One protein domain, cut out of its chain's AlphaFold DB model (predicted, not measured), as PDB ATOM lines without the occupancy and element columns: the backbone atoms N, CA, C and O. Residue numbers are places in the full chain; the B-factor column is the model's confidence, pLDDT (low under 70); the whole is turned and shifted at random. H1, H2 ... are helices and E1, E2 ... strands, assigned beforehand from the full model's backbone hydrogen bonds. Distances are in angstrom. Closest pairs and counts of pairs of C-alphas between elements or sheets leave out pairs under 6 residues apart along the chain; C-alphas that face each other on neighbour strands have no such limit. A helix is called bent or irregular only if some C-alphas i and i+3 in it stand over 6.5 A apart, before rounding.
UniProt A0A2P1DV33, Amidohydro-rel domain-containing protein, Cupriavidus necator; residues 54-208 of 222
ATOM      1  N   VAL A  54     -35.505 -32.740 322.796       95.81
ATOM      2  CA  VAL A  54     -35.641 -33.729 321.720       95.81
ATOM      3  C   VAL A  54     -35.024 -35.048 322.161       95.81
ATOM      4  O   VAL A  54     -34.089 -35.072 322.963       95.81
ATOM      5  N   THR A  55     -35.557 -36.150 321.652       94.44
ATOM      6  CA  THR A  55     -35.120 -37.517 321.962       94.44
ATOM      7  C   THR A  55     -35.045 -38.326 320.655       94.44
ATOM      8  O   THR A  55     -35.695 -37.966 319.665       94.44
ATOM      9  N   PRO A  56     -34.226 -39.388 320.585       90.00
ATOM     10  CA  PRO A  56     -33.897 -40.033 319.320       90.00
ATOM     11  C   PRO A  56     -35.086 -40.794 318.728       90.00
ATOM     12  O   PRO A  56     -35.990 -41.235 319.433       90.00
ATOM     13  N   ARG A  57     -35.046 -41.022 317.407       85.19
ATOM     14  CA  ARG A  57     -35.940 -41.993 316.739       85.19
ATOM     15  C   ARG A  57     -35.617 -43.436 317.141       85.19
ATOM     16  O   ARG A  57     -36.504 -44.278 317.141       85.19
ATOM     17  N   GLY A  58     -34.335 -43.695 317.403       81.38
ATOM     18  CA  GLY A  58     -33.780 -44.968 317.865       81.38
ATOM     19  C   GLY A  58     -33.148 -44.791 319.242       81.38
ATOM     20  O   GLY A  58     -33.829 -44.377 320.172       81.38
ATOM     21  N   SER A  59     -31.847 -45.057 319.377       75.00
ATOM     22  CA  SER A  59     -31.137 -44.924 320.652       75.00
ATOM     23  C   SER A  59     -29.977 -43.929 320.586       75.00
ATOM     24  O   SER A  59     -29.115 -43.995 319.712       75.00
ATOM     25  N   TRP A  60     -29.946 -43.034 321.569       83.44
ATOM     26  CA  TRP A  60     -28.728 -42.395 322.064       83.44
ATOM     27  C   TRP A  60     -28.363 -43.079 323.382       83.44
ATOM     28  O   TRP A  60     -29.237 -43.644 324.050       83.44
ATOM     29  N   ALA A  61     -27.084 -43.064 323.748       88.12
ATOM     30  CA  ALA A  61     -26.648 -43.681 324.992       88.12
ATOM     31  C   ALA A  61     -27.241 -42.928 326.192       88.12
ATOM     32  O   ALA A  61     -27.136 -41.706 326.284       88.12
ATOM     33  N   LEU A  62     -27.859 -43.667 327.112       90.50
ATOM     34  CA  LEU A  62     -28.303 -43.110 328.384       90.50
ATOM     35  C   LEU A  62     -27.148 -43.129 329.382       90.50
ATOM     36  O   LEU A  62     -26.328 -44.051 329.385       90.50
ATOM     37  N   VAL A  63     -27.109 -42.131 330.260       89.88
ATOM     38  CA  VAL A  63     -26.223 -42.173 331.427       89.88
ATOM     39  C   VAL A  63     -26.648 -43.292 332.376       89.88
ATOM     40  O   VAL A  63     -27.826 -43.631 332.478       89.88
ATOM     41  N   SER A  64     -25.686 -43.874 333.092       88.38
ATOM     42  CA  SER A  64     -25.940 -45.005 333.995       88.38
ATOM     43  C   SER A  64     -26.892 -44.676 335.147       88.38
ATOM     44  O   SER A  64     -27.492 -45.581 335.715       88.38
ATOM     45  N   ASP A  65     -26.999 -43.397 335.511       83.75
ATOM     46  CA  ASP A  65     -27.882 -42.871 336.553       83.75
ATOM     47  C   ASP A  65     -29.190 -42.278 335.990       83.75
ATOM     48  O   ASP A  65     -29.886 -41.543 336.692       83.75
ATOM     49  N   ALA A  66     -29.534 -42.566 334.727       87.56
ATOM     50  CA  ALA A  66     -30.782 -42.114 334.119       87.56
ATOM     51  C   ALA A  66     -31.987 -42.724 334.846       87.56
ATOM     52  O   ALA A  66     -32.082 -43.941 335.007       87.56
ATOM     53  N   SER A  67     -32.938 -41.882 335.255       84.38
ATOM     54  CA  SER A  67     -34.093 -42.335 336.041       84.38
ATOM     55  C   SER A  67     -35.323 -42.701 335.202       84.38
ATOM     56  O   SER A  67     -36.332 -43.111 335.769       84.38
ATOM     57  N   TYR A  68     -35.291 -42.487 333.881       85.88
ATOM     58  CA  TYR A  68     -36.402 -42.797 332.972       85.88
ATOM     59  C   TYR A  68     -35.924 -43.058 331.533       85.88
ATOM     60  O   TYR A  68     -34.847 -42.607 331.132       85.88
ATOM     61  N   LEU A  69     -36.732 -43.793 330.759       88.88
ATOM     62  CA  LEU A  69     -36.524 -44.050 329.334       88.88
ATOM     63  C   LEU A  69     -37.305 -43.003 328.529       88.88
ATOM     64  O   LEU A  69     -38.533 -42.944 328.635       88.88
ATOM     65  N   PRO A  70     -36.640 -42.153 327.735       90.56
ATOM     66  CA  PRO A  70     -37.337 -41.168 326.924       90.56
ATOM     67  C   PRO A  70     -38.060 -41.828 325.741       90.56
ATOM     68  O   PRO A  70     -37.429 -42.484 324.913       90.56
ATOM     69  N   ALA A  71     -39.364 -41.585 325.610       92.00
ATOM     70  CA  ALA A  71     -40.105 -41.912 324.397       92.00
ATOM     71  C   ALA A  71     -39.600 -41.079 323.199       92.00
ATOM     72  O   ALA A  71     -39.162 -39.940 323.401       92.00
ATOM     73  N   PRO A  72     -39.681 -41.592 321.954       93.12
ATOM     74  CA  PRO A  72     -39.192 -40.889 320.768       93.12
ATOM     75  C   PRO A  72     -39.899 -39.552 320.491       93.12
ATOM     76  O   PRO A  72     -41.109 -39.488 320.267       93.12
ATOM     77  N   ALA A  73     -39.112 -38.485 320.419       94.88
ATOM     78  CA  ALA A  73     -39.520 -37.109 320.160       94.88
ATOM     79  C   ALA A  73     -38.412 -36.385 319.362       94.88
ATOM     80  O   ALA A  73     -37.765 -35.469 319.875       94.88
ATOM     81  N   PRO A  74     -38.146 -36.805 318.108       94.50
ATOM     82  CA  PRO A  74     -37.055 -36.261 317.298       94.50
ATOM     83  C   PRO A  74     -37.292 -34.790 316.909       94.50
ATOM     84  O   PRO A  74     -38.432 -34.325 316.981       94.50
ATOM     85  N   PRO A  75     -36.273 -34.074 316.390       93.75
ATOM     86  CA  PRO A  75     -36.387 -32.660 316.003       93.75
ATOM     87  C   PRO A  75     -37.601 -32.323 315.123       93.75
ATOM     88  O   PRO A  75     -38.272 -31.315 315.331       93.75
ATOM     89  N   GLU A  76     -37.969 -33.213 314.198       93.56
ATOM     90  CA  GLU A  76     -39.162 -33.044 313.357       93.56
ATOM     91  C   GLU A  76     -40.474 -32.979 314.166       93.56
ATOM     92  O   GLU A  76     -41.372 -32.213 313.824       93.56
ATOM     93  N   LYS A  77     -40.598 -33.723 315.275       94.81
ATOM     94  CA  LYS A  77     -41.778 -33.638 316.153       94.81
ATOM     95  C   LYS A  77     -41.852 -32.293 316.869       94.81
ATOM     96  O   LYS A  77     -42.941 -31.735 316.991       94.81
ATOM     97  N   HIS A  78     -40.706 -31.747 317.276       95.31
ATOM     98  CA  HIS A  78     -40.629 -30.402 317.837       95.31
ATOM     99  C   HIS A  78     -41.027 -29.335 316.803       95.31
ATOM    100  O   HIS A  78     -41.837 -28.460 317.108       95.31
ATOM    101  N   ARG A  79     -40.548 -29.443 315.557       95.19
ATOM    102  CA  ARG A  79     -40.957 -28.557 314.452       95.19
ATOM    103  C   ARG A  79     -42.471 -28.596 314.211       95.19
ATOM    104  O   ARG A  79     -43.093 -27.539 314.127       95.19
ATOM    105  N   GLN A  80     -43.068 -29.790 314.144       95.19
ATOM    106  CA  GLN A  80     -44.518 -29.972 313.970       95.19
ATOM    107  C   GLN A  80     -45.320 -29.323 315.099       95.19
ATOM    108  O   GLN A  80     -46.286 -28.607 314.840       95.19
ATOM    109  N   MET A  81     -44.892 -29.546 316.343       96.25
ATOM    110  CA  MET A  81     -45.508 -28.949 317.523       96.25
ATOM    111  C   MET A  81     -45.465 -27.420 317.454       96.25
ATOM    112  O   MET A  81     -46.508 -26.773 317.524       96.25
ATOM    113  N   ARG A  82     -44.282 -26.836 317.222       96.19
ATOM    114  CA  ARG A  82     -44.123 -25.381 317.121       96.19
ATOM    115  C   ARG A  82     -44.985 -24.781 316.015       96.19
ATOM    116  O   ARG A  82     -45.644 -23.772 316.250       96.19
ATOM    117  N   ALA A  83     -45.022 -25.411 314.840       95.31
ATOM    118  CA  ALA A  83     -45.850 -24.960 313.725       95.31
ATOM    119  C   ALA A  83     -47.344 -24.956 314.086       95.31
ATOM    120  O   ALA A  83     -48.033 -23.970 313.828       95.31
ATOM    121  N   ALA A  84     -47.836 -26.015 314.737       95.81
ATOM    122  CA  ALA A  84     -49.232 -26.102 315.162       95.81
ATOM    123  C   ALA A  84     -49.597 -25.078 316.254       95.81
ATOM    124  O   ALA A  84     -50.735 -24.606 316.303       95.81
ATOM    125  N   LEU A  85     -48.629 -24.712 317.099       96.12
ATOM    126  CA  LEU A  85     -48.776 -23.690 318.137       96.12
ATOM    127  C   LEU A  85     -48.469 -22.263 317.657       96.12
ATOM    128  O   LEU A  85     -48.517 -21.347 318.468       96.12
ATOM    129  N   GLY A  86     -48.129 -22.041 316.384       96.38
ATOM    130  CA  GLY A  86     -47.754 -20.713 315.877       96.38
ATOM    131  C   GLY A  86     -46.419 -20.172 316.418       96.38
ATOM    132  O   GLY A  86     -46.156 -18.975 316.322       96.38
ATOM    133  N   LEU A  87     -45.564 -21.031 316.984       97.38
ATOM    134  CA  LEU A  87     -44.266 -20.663 317.552       97.38
ATOM    135  C   LEU A  87     -43.194 -20.633 316.459       97.38
ATOM    136  O   LEU A  87     -42.823 -21.653 315.876       97.38
ATOM    137  N   GLN A  88     -42.642 -19.451 316.200       97.31
ATOM    138  CA  GLN A  88     -41.699 -19.253 315.101       97.31
ATOM    139  C   GLN A  88     -40.275 -19.685 315.455       97.31
ATOM    140  O   GLN A  88     -39.496 -19.980 314.553       97.31
ATOM    141  N   ARG A  89     -39.924 -19.730 316.745       97.75
ATOM    142  CA  ARG A  89     -38.568 -20.007 317.250       97.75
ATOM    143  C   ARG A  89     -38.615 -20.957 318.443       97.75
ATOM    144  O   ARG A  89     -39.690 -21.209 318.985       97.75
ATOM    145  N   GLY A  90     -37.466 -21.480 318.861       97.38
ATOM    146  CA  GLY A  90     -37.413 -22.390 320.006       97.38
ATOM    147  C   GLY A  90     -36.046 -22.487 320.673       97.38
ATOM    148  O   GLY A  90     -35.012 -22.302 320.029       97.38
ATOM    149  N   ALA A  91     -36.047 -22.800 321.963       97.62
ATOM    150  CA  ALA A  91     -34.874 -23.224 322.710       97.62
ATOM    151  C   ALA A  91     -34.930 -24.742 322.929       97.62
ATOM    152  O   ALA A  91     -35.886 -25.242 323.518       97.62
ATOM    153  N   VAL A  92     -33.903 -25.457 322.465       98.19
ATOM    154  CA  VAL A  92     -33.744 -26.904 322.670       98.19
ATOM    155  C   VAL A  92     -32.661 -27.129 323.714       98.19
ATOM    156  O   VAL A  92     -31.503 -26.744 323.534       98.19
ATOM    157  N   ILE A  93     -33.052 -27.748 324.819       97.50
ATOM    158  CA  ILE A  93     -32.223 -27.943 325.996       97.50
ATOM    159  C   ILE A  93     -31.805 -29.404 326.057       97.50
ATOM    160  O   ILE A  93     -32.607 -30.316 325.838       97.50
ATOM    161  N   GLN A  94     -30.550 -29.640 326.412       96.25
ATOM    162  CA  GLN A  94     -30.028 -30.974 326.648       96.25
ATOM    163  C   GLN A  94     -30.816 -31.691 327.756       96.25
ATOM    164  O   GLN A  94     -30.919 -31.214 328.897       96.25
ATOM    165  N   ALA A  95     -31.378 -32.854 327.421       92.94
ATOM    166  CA  ALA A  95     -32.093 -33.692 328.376       92.94
ATOM    167  C   ALA A  95     -31.102 -34.411 329.305       92.94
ATOM    168  O   ALA A  95     -30.057 -34.895 328.874       92.94
ATOM    169  N   SER A  96     -31.437 -34.495 330.592       90.94
ATOM    170  CA  SER A  96     -30.512 -34.960 331.635       90.94
ATOM    171  C   SER A  96     -30.083 -36.418 331.454       90.94
ATOM    172  O   SER A  96     -28.940 -36.767 331.734       90.94
ATOM    173  N   VAL A  97     -30.976 -37.253 330.918       91.31
ATOM    174  CA  VAL A  97     -30.749 -38.688 330.681       91.31
ATOM    175  C   VAL A  97     -29.667 -38.989 329.640       91.31
ATOM    176  O   VAL A  97     -29.194 -40.119 329.577       91.31
ATOM    177  N   PHE A  98     -29.239 -37.994 328.858       93.06
ATOM    178  CA  PHE A  98     -28.129 -38.116 327.904       93.06
ATOM    179  C   PHE A  98     -26.826 -37.481 328.427       93.06
ATOM    180  O   PHE A  98     -25.801 -37.492 327.748       93.06
ATOM    181  N   GLY A  99     -26.828 -36.918 329.641       92.38
ATOM    182  CA  GLY A  99     -25.641 -36.319 330.250       92.38
ATOM    183  C   GLY A  99     -25.001 -35.252 329.361       92.38
ATOM    184  O   GLY A  99     -25.656 -34.291 328.966       92.38
ATOM    185  N   THR A 100     -23.716 -35.431 329.044       93.81
ATOM    186  CA  THR A 100     -22.923 -34.504 328.209       93.81
ATOM    187  C   THR A 100     -22.935 -34.851 326.716       93.81
ATOM    188  O   THR A 100     -22.305 -34.149 325.924       93.81
ATOM    189  N   ASP A 101     -23.659 -35.899 326.307       94.00
ATOM    190  CA  ASP A 101     -23.861 -36.218 324.895       94.00
ATOM    191  C   ASP A 101     -24.928 -35.290 324.298       94.00
ATOM    192  O   ASP A 101     -26.127 -35.563 324.334       94.00
ATOM    193  N   ASN A 102     -24.477 -34.157 323.759       96.25
ATOM    194  CA  ASN A 102     -25.344 -33.125 323.191       96.25
ATOM    195  C   ASN A 102     -25.786 -33.418 321.745       96.25
ATOM    196  O   ASN A 102     -26.245 -32.497 321.064       96.25
ATOM    197  N   THR A 103     -25.653 -34.658 321.254       94.88
ATOM    198  CA  THR A 103     -25.983 -35.028 319.865       94.88
ATOM    199  C   THR A 103     -27.385 -34.566 319.472       94.88
ATOM    200  O   THR A 103     -27.539 -33.911 318.446       94.88
ATOM    201  N   GLY A 104     -28.391 -34.779 320.326       94.81
ATOM    202  CA  GLY A 104     -29.763 -34.352 320.038       94.81
ATOM    203  C   GLY A 104     -29.938 -32.841 319.878       94.81
ATOM    204  O   GLY A 104     -30.635 -32.387 318.970       94.81
ATOM    205  N   VAL A 105     -29.273 -32.044 320.723       97.50
ATOM    206  CA  VAL A 105     -29.285 -30.578 320.601       97.50
ATOM    207  C   VAL A 105     -28.602 -30.157 319.299       97.50
ATOM    208  O   VAL A 105     -29.132 -29.321 318.572       97.50
ATOM    209  N   ILE A 106     -27.450 -30.750 318.979       97.12
ATOM    210  CA  ILE A 106     -26.678 -30.434 317.769       97.12
ATOM    211  C   ILE A 106     -27.474 -30.782 316.504       97.12
ATOM    212  O   ILE A 106     -27.529 -29.961 315.586       97.12
ATOM    213  N   GLU A 107     -28.120 -31.949 316.464       95.56
ATOM    214  CA  GLU A 107     -29.004 -32.357 315.367       95.56
ATOM    215  C   GLU A 107     -30.138 -31.344 315.175       95.56
ATOM    216  O   GLU A 107     -30.313 -30.821 314.076       95.56
ATOM    217  N   ALA A 108     -30.845 -30.975 316.249       96.75
ATOM    218  CA  ALA A 108     -31.937 -30.008 316.166       96.75
ATOM    219  C   ALA A 108     -31.480 -28.638 315.631       96.75
ATOM    220  O   ALA A 108     -32.146 -28.052 314.777       96.75
ATOM    221  N   LEU A 109     -30.338 -28.126 316.099       97.94
ATOM    222  CA  LEU A 109     -29.795 -26.846 315.627       97.94
ATOM    223  C   LEU A 109     -29.359 -26.886 314.162       97.94
ATOM    224  O   LEU A 109     -29.512 -25.891 313.452       97.94
ATOM    225  N   THR A 110     -28.825 -28.022 313.719       95.94
ATOM    226  CA  THR A 110     -28.388 -28.218 312.332       95.94
ATOM    227  C   THR A 110     -29.582 -28.326 311.384       95.94
ATOM    228  O   THR A 110     -29.524 -27.809 310.270       95.94
ATOM    229  N   ASP A 111     -30.681 -28.930 311.841       94.75
ATOM    230  CA  ASP A 111     -31.923 -29.077 311.078       94.75
ATOM    231  C   ASP A 111     -32.676 -27.747 310.878       94.75
ATOM    232  O   ASP A 111     -33.415 -27.596 309.903       94.75
ATOM    233  N   GLU A 112     -32.544 -26.789 311.802       94.88
ATOM    234  CA  GLU A 112     -33.255 -25.499 311.779       94.88
ATOM    235  C   GLU A 112     -32.341 -24.308 312.151       94.88
ATOM    236  O   GLU A 112     -32.580 -23.602 313.147       94.88
ATOM    237  N   PRO A 113     -31.287 -24.036 311.356       94.56
ATOM    238  CA  PRO A 113     -30.287 -23.031 311.687       94.56
ATOM    239  C   PRO A 113     -30.914 -21.636 311.755       94.56
ATOM    240  O   PRO A 113     -31.677 -21.215 310.888       94.56
ATOM    241  N   GLY A 114     -30.592 -20.893 312.815       93.06
ATOM    242  CA  GLY A 114     -31.109 -19.536 313.023       93.06
ATOM    243  C   GLY A 114     -32.512 -19.460 313.635       93.06
ATOM    244  O   GLY A 114     -32.831 -18.433 314.233       93.06
ATOM    245  N   ILE A 115     -33.303 -20.534 313.560       97.19
ATOM    246  CA  ILE A 115     -34.642 -20.636 314.162       97.19
ATOM    247  C   ILE A 115     -34.564 -21.129 315.606       97.19
ATOM    248  O   ILE A 115     -35.311 -20.658 316.468       97.19
ATOM    249  N   LEU A 116     -33.637 -22.051 315.871       98.06
ATOM    250  CA  LEU A 116     -33.431 -22.632 317.189       98.06
ATOM    251  C   LEU A 116     -32.190 -22.067 317.894       98.06
ATOM    252  O   LEU A 116     -31.237 -21.576 317.269       98.06
ATOM    253  N   ARG A 117     -32.208 -22.139 319.227       98.31
ATOM    254  CA  ARG A 117     -31.043 -21.948 320.099       98.31
ATOM    255  C   ARG A 117     -30.875 -23.141 321.020       98.31
ATOM    256  O   ARG A 117     -31.859 -23.727 321.455       98.31
ATOM    257  N   GLY A 118     -29.625 -23.503 321.282       98.12
ATOM    258  CA  GLY A 118     -29.296 -24.663 322.103       98.12
ATOM    259  C   GLY A 118     -28.865 -24.274 323.506       98.12
ATOM    260  O   GLY A 118     -28.167 -23.267 323.679       98.12
ATOM    261  N   VAL A 119     -29.211 -25.115 324.476       98.25
ATOM    262  CA  VAL A 119     -28.587 -25.140 325.802       98.25
ATOM    263  C   VAL A 119     -27.987 -26.524 326.018       98.25
ATOM    264  O   VAL A 119     -28.701 -27.523 325.998       98.25
ATOM    265  N   VAL A 120     -26.670 -26.586 326.201       97.56
ATOM    266  CA  VAL A 120     -25.907 -27.845 326.289       97.56
ATOM    267  C   VAL A 120     -25.513 -28.175 327.723       97.56
ATOM    268  O   VAL A 120     -25.467 -27.293 328.574       97.56
ATOM    269  N   VAL A 121     -25.158 -29.426 327.997       95.44
ATOM    270  CA  VAL A 121     -24.469 -29.821 329.238       95.44
ATOM    271  C   VAL A 121     -23.031 -30.188 328.886       95.44
ATOM    272  O   VAL A 121     -22.798 -30.951 327.953       95.44
ATOM    273  N   ALA A 122     -22.056 -29.673 329.632       93.25
ATOM    274  CA  ALA A 122     -20.645 -29.983 329.421       93.25
ATOM    275  C   ALA A 122     -19.942 -30.337 330.734       93.25
ATOM    276  O   ALA A 122     -20.296 -29.845 331.807       93.25
ATOM    277  N   GLY A 123     -18.919 -31.187 330.634       87.88
ATOM    278  CA  GLY A 123     -17.994 -31.441 331.733       87.88
ATOM    279  C   GLY A 123     -17.016 -30.279 331.932       87.88
ATOM    280  O   GLY A 123     -16.777 -29.487 331.025       87.88
ATOM    281  N   GLN A 124     -16.388 -30.215 333.110       87.75
ATOM    282  CA  GLN A 124     -15.404 -29.176 333.470       87.75
ATOM    283  C   GLN A 124     -14.208 -29.083 332.510       87.75
ATOM    284  O   GLN A 124     -13.556 -28.045 332.437       87.75
ATOM    285  N   THR A 125     -13.920 -30.166 331.791       89.31
ATOM    286  CA  THR A 125     -12.771 -30.298 330.891       89.31
ATOM    287  C   THR A 125     -13.074 -29.899 329.449       89.31
ATOM    288  O   THR A 125     -12.215 -30.101 328.597       89.31
ATOM    289  N   ILE A 126     -14.269 -29.372 329.149       94.62
ATOM    290  CA  ILE A 126     -14.557 -28.811 327.823       94.62
ATOM    291  C   ILE A 126     -13.552 -27.697 327.509       94.62
ATOM    292  O   ILE A 126     -13.288 -26.839 328.359       94.62
ATOM    293  N   ASP A 127     -12.971 -27.715 326.314       94.81
ATOM    294  CA  ASP A 127     -12.025 -26.694 325.866       94.81
ATOM    295  C   ASP A 127     -12.742 -25.497 325.216       94.81
ATOM    296  O   ASP A 127     -13.941 -25.534 324.937       94.81
ATOM    297  N   ASP A 128     -12.025 -24.383 325.051       92.88
ATOM    298  CA  ASP A 128     -12.609 -23.156 324.493       92.88
ATOM    299  C   ASP A 128     -12.945 -23.294 323.001       92.88
ATOM    300  O   ASP A 128     -13.910 -22.688 322.537       92.88
ATOM    301  N   ALA A 129     -12.203 -24.130 322.264       96.88
ATOM    302  CA  ALA A 129     -12.452 -24.385 320.846       96.88
ATOM    303  C   ALA A 129     -13.804 -25.084 320.632       96.88
ATOM    304  O   ALA A 129     -14.547 -24.753 319.708       96.88
ATOM    305  N   GLU A 130     -14.164 -26.012 321.516       97.25
ATOM    306  CA  GLU A 130     -15.458 -26.677 321.499       97.25
ATOM    307  C   GLU A 130     -16.587 -25.717 321.890       97.25
ATOM    308  O   GLU A 130     -17.642 -25.725 321.255       97.25
ATOM    309  N   ILE A 131     -16.377 -24.832 322.872       96.56
ATOM    310  CA  ILE A 131     -17.356 -23.782 323.206       96.56
ATOM    311  C   ILE A 131     -17.582 -22.855 322.002       96.56
ATOM    312  O   ILE A 131     -18.730 -22.546 321.668       96.56
ATOM    313  N   GLU A 132     -16.516 -22.454 321.307       97.81
ATOM    314  CA  GLU A 132     -16.596 -21.636 320.096       97.81
ATOM    315  C   GLU A 132     -17.334 -22.366 318.964       97.81
ATOM    316  O   GLU A 132     -18.242 -21.800 318.344       97.81
ATOM    317  N   ARG A 133     -17.034 -23.651 318.742       98.00
ATOM    318  CA  ARG A 133     -17.743 -24.490 317.766       98.00
ATOM    319  C   ARG A 133     -19.240 -24.554 318.071       98.00
ATOM    320  O   ARG A 133     -20.065 -24.341 317.179       98.00
ATOM    321  N   LEU A 134     -19.600 -24.810 319.328       98.31
ATOM    322  CA  LEU A 134     -20.988 -24.850 319.794       98.31
ATOM    323  C   LEU A 134     -21.675 -23.482 319.629       98.31
ATOM    324  O   LEU A 134     -22.840 -23.410 319.223       98.31
ATOM    325  N   HIS A 135     -20.958 -22.380 319.860       98.31
ATOM    326  CA  HIS A 135     -21.473 -21.034 319.612       98.31
ATOM    327  C   HIS A 135     -21.808 -20.832 318.134       98.31
ATOM    328  O   HIS A 135     -22.892 -20.324 317.815       98.31
ATOM    329  N   GLY A 136     -20.910 -21.254 317.243       97.88
ATOM    330  CA  GLY A 136     -21.071 -21.146 315.794       97.88
ATOM    331  C   GLY A 136     -22.339 -21.825 315.277       97.88
ATOM    332  O   GLY A 136     -23.024 -21.265 314.425       97.88
ATOM    333  N   ILE A 137     -22.714 -22.974 315.848       97.69
ATOM    334  CA  ILE A 137     -23.921 -23.718 315.441       97.69
ATOM    335  C   ILE A 137     -25.216 -23.236 316.115       97.69
ATOM    336  O   ILE A 137     -26.293 -23.724 315.789       97.69
ATOM    337  N   GLY A 138     -25.150 -22.269 317.037       97.88
ATOM    338  CA  GLY A 138     -26.339 -21.648 317.635       97.88
ATOM    339  C   GLY A 138     -26.598 -21.969 319.109       97.88
ATOM    340  O   GLY A 138     -27.649 -21.585 319.630       97.88
ATOM    341  N   VAL A 139     -25.664 -22.609 319.816       98.44
ATOM    342  CA  VAL A 139     -25.754 -22.768 321.279       98.44
ATOM    343  C   VAL A 139     -25.585 -21.407 321.957       98.44
ATOM    344  O   VAL A 139     -24.743 -20.602 321.551       98.44
ATOM    345  N   ARG A 140     -26.427 -21.104 322.949       97.81
ATOM    346  CA  ARG A 140     -26.435 -19.826 323.691       97.81
ATOM    347  C   ARG A 140     -26.601 -19.998 325.199       97.81
ATOM    348  O   ARG A 140     -26.869 -19.025 325.907       97.81
ATOM    349  N   GLY A 141     -26.454 -21.217 325.695       95.81
ATOM    350  CA  GLY A 141     -26.529 -21.491 327.117       95.81
ATOM    351  C   GLY A 141     -25.861 -22.799 327.490       95.81
ATOM    352  O   GLY A 141     -25.653 -23.676 326.650       95.81
ATOM    353  N   MET A 142     -25.560 -22.918 328.777       95.12
ATOM    354  CA  MET A 142     -25.140 -24.170 329.387       95.12
ATOM    355  C   MET A 142     -26.042 -24.496 330.571       95.12
ATOM    356  O   MET A 142     -26.337 -23.626 331.394       95.12
ATOM    357  N   ARG A 143     -26.462 -25.756 330.656       93.06
ATOM    358  CA  ARG A 143     -27.308 -26.275 331.718       93.06
ATOM    359  C   ARG A 143     -26.463 -26.938 332.799       93.06
ATOM    360  O   ARG A 143     -25.675 -27.843 332.533       93.06
ATOM    361  N   PHE A 144     -26.675 -26.515 334.038       89.38
ATOM    362  CA  PHE A 144     -26.033 -27.039 335.235       89.38
ATOM    363  C   PHE A 144     -27.063 -27.800 336.067       89.38
ATOM    364  O   PHE A 144     -27.878 -27.221 336.792       89.38
ATOM    365  N   ILE A 145     -27.032 -29.124 335.936       82.62
ATOM    366  CA  ILE A 145     -27.879 -30.040 336.696       82.62
ATOM    367  C   ILE A 145     -27.130 -30.374 337.982       82.62
ATOM    368  O   ILE A 145     -26.027 -30.921 337.940       82.62
ATOM    369  N   THR A 146     -27.709 -29.994 339.120       76.25
ATOM    370  CA  THR A 146     -27.110 -30.194 340.458       76.25
ATOM    371  C   THR A 146     -27.735 -31.360 341.214       76.25
ATOM    372  O   THR A 146     -27.139 -31.891 342.148       76.25
ATOM    373  N   ASN A 147     -28.927 -31.755 340.783       71.25
ATOM    374  CA  ASN A 147     -29.694 -32.899 341.236       71.25
ATOM    375  C   ASN A 147     -30.785 -33.182 340.190       71.25
ATOM    376  O   ASN A 147     -31.191 -32.266 339.469       71.25
ATOM    377  N   GLY A 148     -31.304 -34.410 340.133       64.56
ATOM    378  CA  GLY A 148     -32.430 -34.740 339.260       64.56
ATOM    379  C   GLY A 148     -32.366 -36.151 338.686       64.56
ATOM    380  O   GLY A 148     -31.858 -37.067 339.321       64.56
ATOM    381  N   LEU A 149     -32.897 -36.287 337.473       65.44
ATOM    382  CA  LEU A 149     -33.211 -37.540 336.779       65.44
ATOM    383  C   LEU A 149     -32.003 -38.167 336.037       65.44
ATOM    384  O   LEU A 149     -32.174 -38.786 334.987       65.44
ATOM    385  N   GLY A 150     -30.785 -37.943 336.542       65.50
ATOM    386  CA  GLY A 150     -29.509 -38.388 335.955       65.50
ATOM    387  C   GLY A 150     -28.640 -37.259 335.375       65.50
ATOM    388  O   GLY A 150     -29.085 -36.114 335.266       65.50
ATOM    389  N   GLY A 151     -27.383 -37.555 335.027       67.69
ATOM    390  CA  GLY A 151     -26.513 -36.653 334.250       67.69
ATOM    391  C   GLY A 151     -26.048 -35.391 334.990       67.69
ATOM    392  O   GLY A 151     -25.783 -34.356 334.377       67.69
ATOM    393  N   THR A 152     -25.973 -35.458 336.320       76.25
ATOM    394  CA  THR A 152     -25.578 -34.331 337.179       76.25
ATOM    395  C   THR A 152     -24.115 -33.943 336.933       76.25
ATOM    396  O   THR A 152     -23.218 -34.771 337.054       76.25
ATOM    397  N   VAL A 153     -23.857 -32.662 336.650       75.12
ATOM    398  CA  VAL A 153     -22.491 -32.103 336.506       75.12
ATOM    399  C   VAL A 153     -22.016 -31.357 337.758       75.12
ATOM    400  O   VAL A 153     -20.843 -30.996 337.870       75.12
ATOM    401  N   GLY A 154     -22.916 -31.163 338.729       73.81
ATOM    402  CA  GLY A 154     -22.618 -30.560 340.026       73.81
ATOM    403  C   GLY A 154     -22.405 -29.044 339.970       73.81
ATOM    404  O   GLY A 154     -22.331 -28.419 338.912       73.81
ATOM    405  N   THR A 155     -22.304 -28.422 341.145       77.69
ATOM    406  CA  THR A 155     -22.104 -26.967 341.266       77.69
ATOM    407  C   THR A 155     -20.672 -26.540 340.940       77.69
ATOM    408  O   THR A 155     -20.455 -25.388 340.572       77.69
ATOM    409  N   GLN A 156     -19.695 -27.448 341.018       80.94
ATOM    410  CA  GLN A 156     -18.304 -27.166 340.654       80.94
ATOM    411  C   GLN A 156     -18.166 -26.844 339.162       80.94
ATOM    412  O   GLN A 156     -17.469 -25.894 338.812       80.94
ATOM    413  N   ALA A 157     -18.884 -27.568 338.293       85.38
ATOM    414  CA  ALA A 157     -18.911 -27.277 336.860       85.38
ATOM    415  C   ALA A 157     -19.431 -25.866 336.574       85.38
ATOM    416  O   ALA A 157     -18.852 -25.149 335.765       85.38
ATOM    417  N   MET A 158     -20.461 -25.431 337.297       84.69
ATOM    418  CA  MET A 158     -20.993 -24.074 337.181       84.69
ATOM    419  C   MET A 158     -19.962 -23.017 337.587       84.69
ATOM    420  O   MET A 158     -19.770 -22.051 336.857       84.69
ATOM    421  N   VAL A 159     -19.258 -23.203 338.708       83.50
ATOM    422  CA  VAL A 159     -18.209 -22.263 339.149       83.50
ATOM    423  C   VAL A 159     -17.076 -22.167 338.122       83.50
ATOM    424  O   VAL A 159     -16.585 -21.072 337.862       83.50
ATOM    425  N   ALA A 160     -16.685 -23.292 337.518       86.69
ATOM    426  CA  ALA A 160     -15.611 -23.335 336.529       86.69
ATOM    427  C   ALA A 160     -16.018 -22.768 335.155       86.69
ATOM    428  O   ALA A 160     -15.217 -22.096 334.507       86.69
ATOM    429  N   LEU A 161     -17.240 -23.045 334.690       90.06
ATOM    430  CA  LEU A 161     -17.653 -22.784 333.306       90.06
ATOM    431  C   LEU A 161     -18.498 -21.519 333.137       90.06
ATOM    432  O   LEU A 161     -18.456 -20.928 332.060       90.06
ATOM    433  N   ALA A 162     -19.219 -21.057 334.165       87.81
ATOM    434  CA  ALA A 162     -20.063 -19.863 334.051       87.81
ATOM    435  C   ALA A 162     -19.286 -18.603 333.605       87.81
ATOM    436  O   ALA A 162     -19.780 -17.903 332.722       87.81
ATOM    437  N   PRO A 163     -18.069 -18.312 334.121       88.25
ATOM    438  CA  PRO A 163     -17.287 -17.176 333.633       88.25
ATOM    439  C   PRO A 163     -16.874 -17.318 332.163       88.25
ATOM    440  O   PRO A 163     -16.923 -16.339 331.430       88.25
ATOM    441  N   ARG A 164     -16.526 -18.536 331.722       91.25
ATOM    442  CA  ARG A 164     -16.090 -18.817 330.343       91.25
ATOM    443  C   ARG A 164     -17.229 -18.613 329.350       91.25
ATOM    444  O   ARG A 164     -17.083 -17.885 328.377       91.25
ATOM    445  N   ILE A 165     -18.403 -19.188 329.619       91.50
ATOM    446  CA  ILE A 165     -19.560 -19.035 328.721       91.50
ATOM    447  C   ILE A 165     -20.090 -17.588 328.701       91.50
ATOM    448  O   ILE A 165     -20.681 -17.158 327.708       91.50
ATOM    449  N   ALA A 166     -19.843 -16.806 329.759       89.81
ATOM    450  CA  ALA A 166     -20.219 -15.397 329.804       89.81
ATOM    451  C   ALA A 166     -19.459 -14.545 328.774       89.81
ATOM    452  O   ALA A 166     -20.017 -13.573 328.259       89.81
ATOM    453  N   GLU A 167     -18.231 -14.927 328.408       91.19
ATOM    454  CA  GLU A 167     -17.459 -14.265 327.345       91.19
ATOM    455  C   GLU A 167     -18.138 -14.390 325.971       91.19
ATOM    456  O   GLU A 167     -18.027 -13.493 325.138       91.19
ATOM    457  N   PHE A 168     -18.938 -15.442 325.778       91.62
ATOM    458  CA  PHE A 168     -19.747 -15.681 324.579       91.62
ATOM    459  C   PHE A 168     -21.164 -15.086 324.668       91.62
ATOM    460  O   PHE A 168     -21.974 -15.279 323.755       91.62
ATOM    461  N   GLY A 169     -21.497 -14.403 325.770       92.94
ATOM    462  CA  GLY A 169     -22.841 -13.888 326.040       92.94
ATOM    463  C   GLY A 169     -23.884 -14.982 326.283       92.94
ATOM    464  O   GLY A 169     -25.070 -14.760 326.040       92.94
ATOM    465  N   TRP A 170     -23.461 -16.178 326.701       95.25
ATOM    466  CA  TRP A 170     -24.372 -17.277 327.016       95.25
ATOM    467  C   TRP A 170     -24.973 -17.135 328.414       95.25
ATOM    468  O   TRP A 170     -24.380 -16.524 329.301       95.25
ATOM    469  N   HIS A 171     -26.130 -17.759 328.627       90.56
ATOM    470  CA  HIS A 171     -26.745 -17.865 329.951       90.56
ATOM    471  C   HIS A 171     -26.419 -19.200 330.635       90.56
ATOM    472  O   HIS A 171     -26.113 -20.201 329.982       90.56
ATOM    473  N   ALA A 172     -26.519 -19.210 331.965       90.31
ATOM    474  CA  ALA A 172     -26.484 -20.426 332.766       90.31
ATOM    475  C   ALA A 172     -27.919 -20.834 333.130       90.31
ATOM    476  O   ALA A 172     -28.613 -20.100 333.836       90.31
ATOM    477  N   GLU A 173     -28.354 -22.005 332.672       90.44
ATOM    478  CA  GLU A 173     -29.617 -22.614 333.093       90.44
ATOM    479  C   GLU A 173     -29.339 -23.547 334.276       90.44
ATOM    480  O   GLU A 173     -28.526 -24.464 334.174       90.44
ATOM    481  N   VAL A 174     -29.995 -23.339 335.417       87.94
ATOM    482  CA  VAL A 174     -29.753 -24.151 336.620       87.94
ATOM    483  C   VAL A 174     -30.968 -25.017 336.914       87.94
ATOM    484  O   VAL A 174     -32.056 -24.508 337.169       87.94
ATOM    485  N   THR A 175     -30.770 -26.338 336.933       83.94
ATOM    486  CA  THR A 175     -31.769 -27.301 337.414       83.94
ATOM    487  C   THR A 175     -31.362 -27.794 338.798       83.94
ATOM    488  O   THR A 175     -30.288 -28.382 338.986       83.94
ATOM    489  N   SER A 176     -32.212 -27.520 339.786       82.25
ATOM    490  CA  SER A 176     -31.955 -27.851 341.186       82.25
ATOM    491  C   SER A 176     -33.250 -28.001 341.982       82.25
ATOM    492  O   SER A 176     -34.289 -27.469 341.593       82.25
ATOM    493  N   TRP A 177     -33.175 -28.686 343.123       77.12
ATOM    494  CA  TRP A 177     -34.228 -28.655 344.138       77.12
ATOM    495  C   TRP A 177     -34.293 -27.253 344.752       77.12
ATOM    496  O   TRP A 177     -33.268 -26.583 344.894       77.12
ATOM    497  N   SER A 178     -35.475 -26.809 345.179       75.62
ATOM    498  CA  SER A 178     -35.670 -25.451 345.710       75.62
ATOM    499  C   SER A 178     -34.755 -25.112 346.898       75.62
ATOM    500  O   SER A 178     -34.226 -24.003 346.983       75.62
ATOM    501  N   ASN A 179     -34.519 -26.068 347.803       74.75
ATOM    502  CA  ASN A 179     -33.630 -25.891 348.959       74.75
ATOM    503  C   ASN A 179     -32.154 -25.713 348.549       74.75
ATOM    504  O   ASN A 179     -31.432 -24.907 349.140       74.75
ATOM    505  N   THR A 180     -31.707 -26.425 347.517       75.25
ATOM    506  CA  THR A 180     -30.361 -26.300 346.948       75.25
ATOM    507  C   THR A 180     -30.225 -25.010 346.139       75.25
ATOM    508  O   THR A 180     -29.207 -24.324 346.254       75.25
ATOM    509  N   MET A 181     -31.268 -24.611 345.405       76.25
ATOM    510  CA  MET A 181     -31.297 -23.367 344.631       76.25
ATOM    511  C   MET A 181     -31.040 -22.137 345.512       76.25
ATOM    512  O   MET A 181     -30.235 -21.283 345.150       76.25
ATOM    513  N   ALA A 182     -31.637 -22.070 346.707       72.44
ATOM    514  CA  ALA A 182     -31.395 -20.970 347.646       72.44
ATOM    515  C   ALA A 182     -29.904 -20.823 348.012       72.44
ATOM    516  O   ALA A 182     -29.374 -19.712 348.079       72.44
ATOM    517  N   ARG A 183     -29.199 -21.949 348.187       72.88
ATOM    518  CA  ARG A 183     -27.756 -21.963 348.470       72.88
ATOM    519  C   ARG A 183     -26.936 -21.545 347.252       72.88
ATOM    520  O   ARG A 183     -25.983 -20.787 347.396       72.88
ATOM    521  N   ILE A 184     -27.320 -22.007 346.061       73.44
ATOM    522  CA  ILE A 184     -26.681 -21.630 344.794       73.44
ATOM    523  C   ILE A 184     -26.769 -20.116 344.578       73.44
ATOM    524  O   ILE A 184     -25.748 -19.477 344.328       73.44
ATOM    525  N   VAL A 185     -27.957 -19.531 344.748       70.62
ATOM    526  CA  VAL A 185     -28.173 -18.083 344.607       70.62
ATOM    527  C   VAL A 185     -27.335 -17.295 345.615       70.62
ATOM    528  O   VAL A 185     -26.717 -16.304 345.234       70.62
ATOM    529  N   ALA A 186     -27.240 -17.746 346.869       66.25
ATOM    530  CA  ALA A 186     -26.391 -17.099 347.871       66.25
ATOM    531  C   ALA A 186     -24.898 -17.126 347.483       66.25
ATOM    532  O   ALA A 186     -24.213 -16.106 347.584       66.25
ATOM    533  N   CYS A 187     -24.403 -18.261 346.978       64.75
ATOM    534  CA  CYS A 187     -23.023 -18.396 346.506       64.75
ATOM    535  C   CYS A 187     -22.730 -17.505 345.288       64.75
ATOM    536  O   CYS A 187     -21.701 -16.828 345.250       64.75
ATOM    537  N   ILE A 188     -23.637 -17.464 344.306       66.31
ATOM    538  CA  ILE A 188     -23.476 -16.639 343.099       66.31
ATOM    539  C   ILE A 188     -23.605 -15.150 343.438       66.31
ATOM    540  O   ILE A 188     -22.810 -14.350 342.954       66.31
ATOM    541  N   GLY A 189     -24.552 -14.766 344.297       56.50
ATOM    542  CA  GLY A 189     -24.724 -13.384 344.752       56.50
ATOM    543  C   GLY A 189     -23.477 -12.835 345.452       56.50
ATOM    544  O   GLY A 189     -23.092 -11.690 345.210       56.50
ATOM    545  N   GLY A 190     -22.789 -13.670 346.238       47.59
ATOM    546  CA  GLY A 190     -21.496 -13.330 346.844       47.59
ATOM    547  C   GLY A 190     -20.369 -13.136 345.820       47.59
ATOM    548  O   GLY A 190     -19.601 -12.181 345.929       47.59
ATOM    549  N   ALA A 191     -20.301 -13.987 344.791       47.53
ATOM    550  CA  ALA A 191     -19.293 -13.903 343.728       47.53
ATOM    551  C   ALA A 191     -19.549 -12.745 342.738       47.53
ATOM    552  O   ALA A 191     -18.618 -12.069 342.298       47.53
ATOM    553  N   ALA A 192     -20.812 -12.455 342.415       40.03
ATOM    554  CA  ALA A 192     -21.205 -11.360 341.525       40.03
ATOM    555  C   ALA A 192     -20.934  -9.975 342.141       40.03
ATOM    556  O   ALA A 192     -20.580  -9.035 341.429       40.03
ATOM    557  N   MET A 193     -21.024  -9.840 343.469       29.59
ATOM    558  CA  MET A 193     -20.736  -8.584 344.172       29.59
ATOM    559  C   MET A 193     -19.238  -8.217 344.171       29.59
ATOM    560  O   MET A 193     -18.902  -7.035 344.306       29.59
ATOM    561  N   GLN A 194     -18.354  -9.205 343.964       28.67
ATOM    562  CA  GLN A 194     -16.910  -9.017 343.763       28.67
ATOM    563  C   GLN A 194     -16.561  -8.625 342.313       28.67
ATOM    564  O   GLN A 194     -15.621  -7.865 342.105       28.67
ATOM    565  N   ASN A 195     -17.362  -9.035 341.323       29.97
ATOM    566  CA  ASN A 195     -17.137  -8.777 339.890       29.97
ATOM    567  C   ASN A 195     -17.997  -7.627 339.332       29.97
ATOM    568  O   ASN A 195     -18.525  -7.703 338.221       29.97
ATOM    569  N   ARG A 196     -18.146  -6.544 340.105       26.44
ATOM    570  CA  ARG A 196     -19.106  -5.441 339.897       26.44
ATOM    571  C   ARG A 196     -18.800  -4.506 338.704       26.44
ATOM    572  O   ARG A 196     -18.910  -3.291 338.833       26.44
ATOM    573  N   HIS A 197     -18.440  -5.055 337.543       27.09
ATOM    574  CA  HIS A 197     -18.234  -4.303 336.301       27.09
ATOM    575  C   HIS A 197     -18.960  -4.843 335.057       27.09
ATOM    576  O   HIS A 197     -18.886  -4.183 334.023       27.09
ATOM    577  N   ARG A 198     -19.697  -5.966 335.095       27.92
ATOM    578  CA  ARG A 198     -20.465  -6.426 333.914       27.92
ATOM    579  C   ARG A 198     -21.899  -6.858 334.254       27.92
ATOM    580  O   ARG A 198     -22.147  -7.527 335.247       27.92
ATOM    581  N   SER A 199     -22.809  -6.361 333.417       27.25
ATOM    582  CA  SER A 199     -24.263  -6.193 333.557       27.25
ATOM    583  C   SER A 199     -25.077  -7.431 333.957       27.25
ATOM    584  O   SER A 199     -24.680  -8.556 333.686       27.25
ATOM    585  N   TYR A 200     -26.248  -7.200 334.556       28.92
ATOM    586  CA  TYR A 200     -27.219  -8.184 335.044       28.92
ATOM    587  C   TYR A 200     -28.029  -8.817 333.891       28.92
ATOM    588  O   TYR A 200     -28.773  -8.113 333.214       28.92
ATOM    589  N   GLY A 201     -27.919 -10.135 333.682       28.64
ATOM    590  CA  GLY A 201     -28.776 -10.881 332.737       28.64
ATOM    591  C   GLY A 201     -28.601 -12.411 332.714       28.64
ATOM    592  O   GLY A 201     -29.089 -13.063 331.802       28.64
ATOM    593  N   TRP A 202     -27.883 -12.992 333.683       34.28
ATOM    594  CA  TRP A 202     -27.198 -14.288 333.517       34.28
ATOM    595  C   TRP A 202     -27.961 -15.546 333.956       34.28
ATOM    596  O   TRP A 202     -27.428 -16.645 333.806       34.28
ATOM    597  N   LEU A 203     -29.161 -15.416 334.527       37.31
ATOM    598  CA  LEU A 203     -29.857 -16.531 335.176       37.31
ATOM    599  C   LEU A 203     -31.309 -16.622 334.704       37.31
ATOM    600  O   LEU A 203     -32.119 -15.750 335.015       37.31
ATOM    601  N   SER A 204     -31.641 -17.709 334.010       35.66
ATOM    602  CA  SER A 204     -33.008 -18.220 333.922       35.66
ATOM    603  C   SER A 204     -33.144 -19.373 334.922       35.66
ATOM    604  O   SER A 204     -32.355 -20.319 334.931       35.66
ATOM    605  N   SER A 205     -34.115 -19.271 335.831       33.06
ATOM    606  CA  SER A 205     -34.388 -20.300 336.838       33.06
ATOM    607  C   SER A 205     -35.623 -21.107 336.451       33.06
ATOM    608  O   SER A 205     -36.722 -20.556 336.414       33.06
ATOM    609  N   GLY A 206     -35.463 -22.411 336.238       32.84
ATOM    610  CA  GLY A 206     -36.561 -23.371 336.324       32.84
ATOM    611  C   GLY A 206     -36.638 -23.904 337.754       32.84
ATOM    612  O   GLY A 206     -35.771 -24.667 338.172       32.84
ATOM    613  N   VAL A 207     -37.637 -23.482 338.531       27.14
ATOM    614  CA  VAL A 207     -37.889 -24.032 339.874       27.14
ATOM    615  C   VAL A 207     -38.903 -25.162 339.736       27.14
ATOM    616  O   VAL A 207     -40.043 -24.915 339.357       27.14
ATOM    617  N   ARG A 208     -38.508 -26.399 340.060       30.52
ATOM    618  CA  ARG A 208     -39.451 -27.510 340.246       30.52
ATOM    619  C   ARG A 208     -39.640 -27.728 341.745       30.52
ATOM    620  O   ARG A 208     -38.691 -28.075 342.445       30.52
TER     621      ARG A 208
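This is residues 54 to 208 of the 222 residues of the protein "Amidohydro-rel domain-containing protein" of Cupriavidus necator (UniProt A0A2P1DV33). Five parallel strands stand side by side in a sheet curled like part of a barrel, an open half barrel, with the helices H2, H3, H4 and H5 ranged one after another round its outside and H1 by the edge at E1. Residues 54 to 74, a long stretch with no named element, loop past the end of this half barrel at which the strands finish. The printed part has 155 residues with five named helices and five named strands, in the order H1 E1 H2 E2 H3 E3 H4 E4 H5 E5, and the sheet order E1 E2 E3 E4 E5 is the same. The class is mixed, helices and strands, and it is built in two layers, with H1, H2, H4 and H5 on one face of the sheet. The whole is compact, with a radius of gyration of the C-alphas of 15.8 A and spans of 46 by 32 by 31 A.

The printed part begins at Val 54, C-alpha (-35.641, -33.729, 321.720). H1 runs from residue 75, C-alpha (-36.387, -32.660, 316.003), to 84, 14.4 A long. E1 is residues 89 to 93, H2 residues 103 to 111, E2 residues 116 to 120 and H3 residues 128 to 136. E3 is residues 139 to 145, 17.2 A long. H4, residues 154 to 167, is 21.3 A long and irregular: C-alphas 160 and 163 are 7.0 A apart. E4 is residues 171 to 177, 19.3 A long. H5, residues 178 to 194, is the longest helix at 25.0 A. E5 is residues 203 to 208, 15.4 A long, ending at C-alpha (-39.451, -27.510, 340.246).

The sheet is strongly twisted, with edge strands E1 and E5. E1 and E2 are parallel at 13 degrees, with N 92 and O 117 2.9 A apart, within hydrogen-bond range. E2 and E3 are parallel at 36 degrees, with N 143 and O 120 at 2.8 A. E3 and E4 are parallel at 21 degrees, with N 144 and O 173 at 2.8 A. E4 and E5 are parallel at 23 degrees, with no backbone N and O within hydrogen-bond range; C-alphas 173 and 204 face each other at 5.6 A. E1 H2 E2, E2 H3 E3, E3 H4 E4 and E4 H5 E5 are strand-helix-strand units, two parallel neighbour strands joined through a helix, each with a right-handed crossover. H2 lies over E2 at a height over the sheet of 8.7 A, the closest C-alphas being Leu 109 and Leu 116, 5.8 A apart. H3 lies over E3 at a height of 10.5 A and runs slantwise, only just, at 30.2 degrees on the local plane. H4 lies over E3 and, only just, with 3 C-alphas, over E4, at a height of 9.1 A; the closest C-alphas of H4 and E3 are Phe 144 and Met 158, at 6.2 A. H5 lies over E4 at a height of 10.4 A and runs along it, at 11 degrees on the local plane. H1 is on the sheet and touches H2 at a steep tilt of 54 degrees, the same way, with C-alphas of Pro 75 and Ala 108 closest at 5.2 A. H3 and H4 are close but not clearly touching, Ile 131 and Ile 165 having the closest C-alphas, at 7.6 A. In H1, H2 and H3 every O i to N i+4 pair is within hydrogen-bond range; in H4 it is 6 of 10 and in H5 11 of 13.

The C-alphas of Gly 58 and Arg 196 are the two farthest apart, at 47.6 A. The printed part has no cut, and no link is long. The mean pLDDT of the printed part is 82.2; residues 148 to 151 and 186 to 208 are under 70, and E5 has a mean of 33.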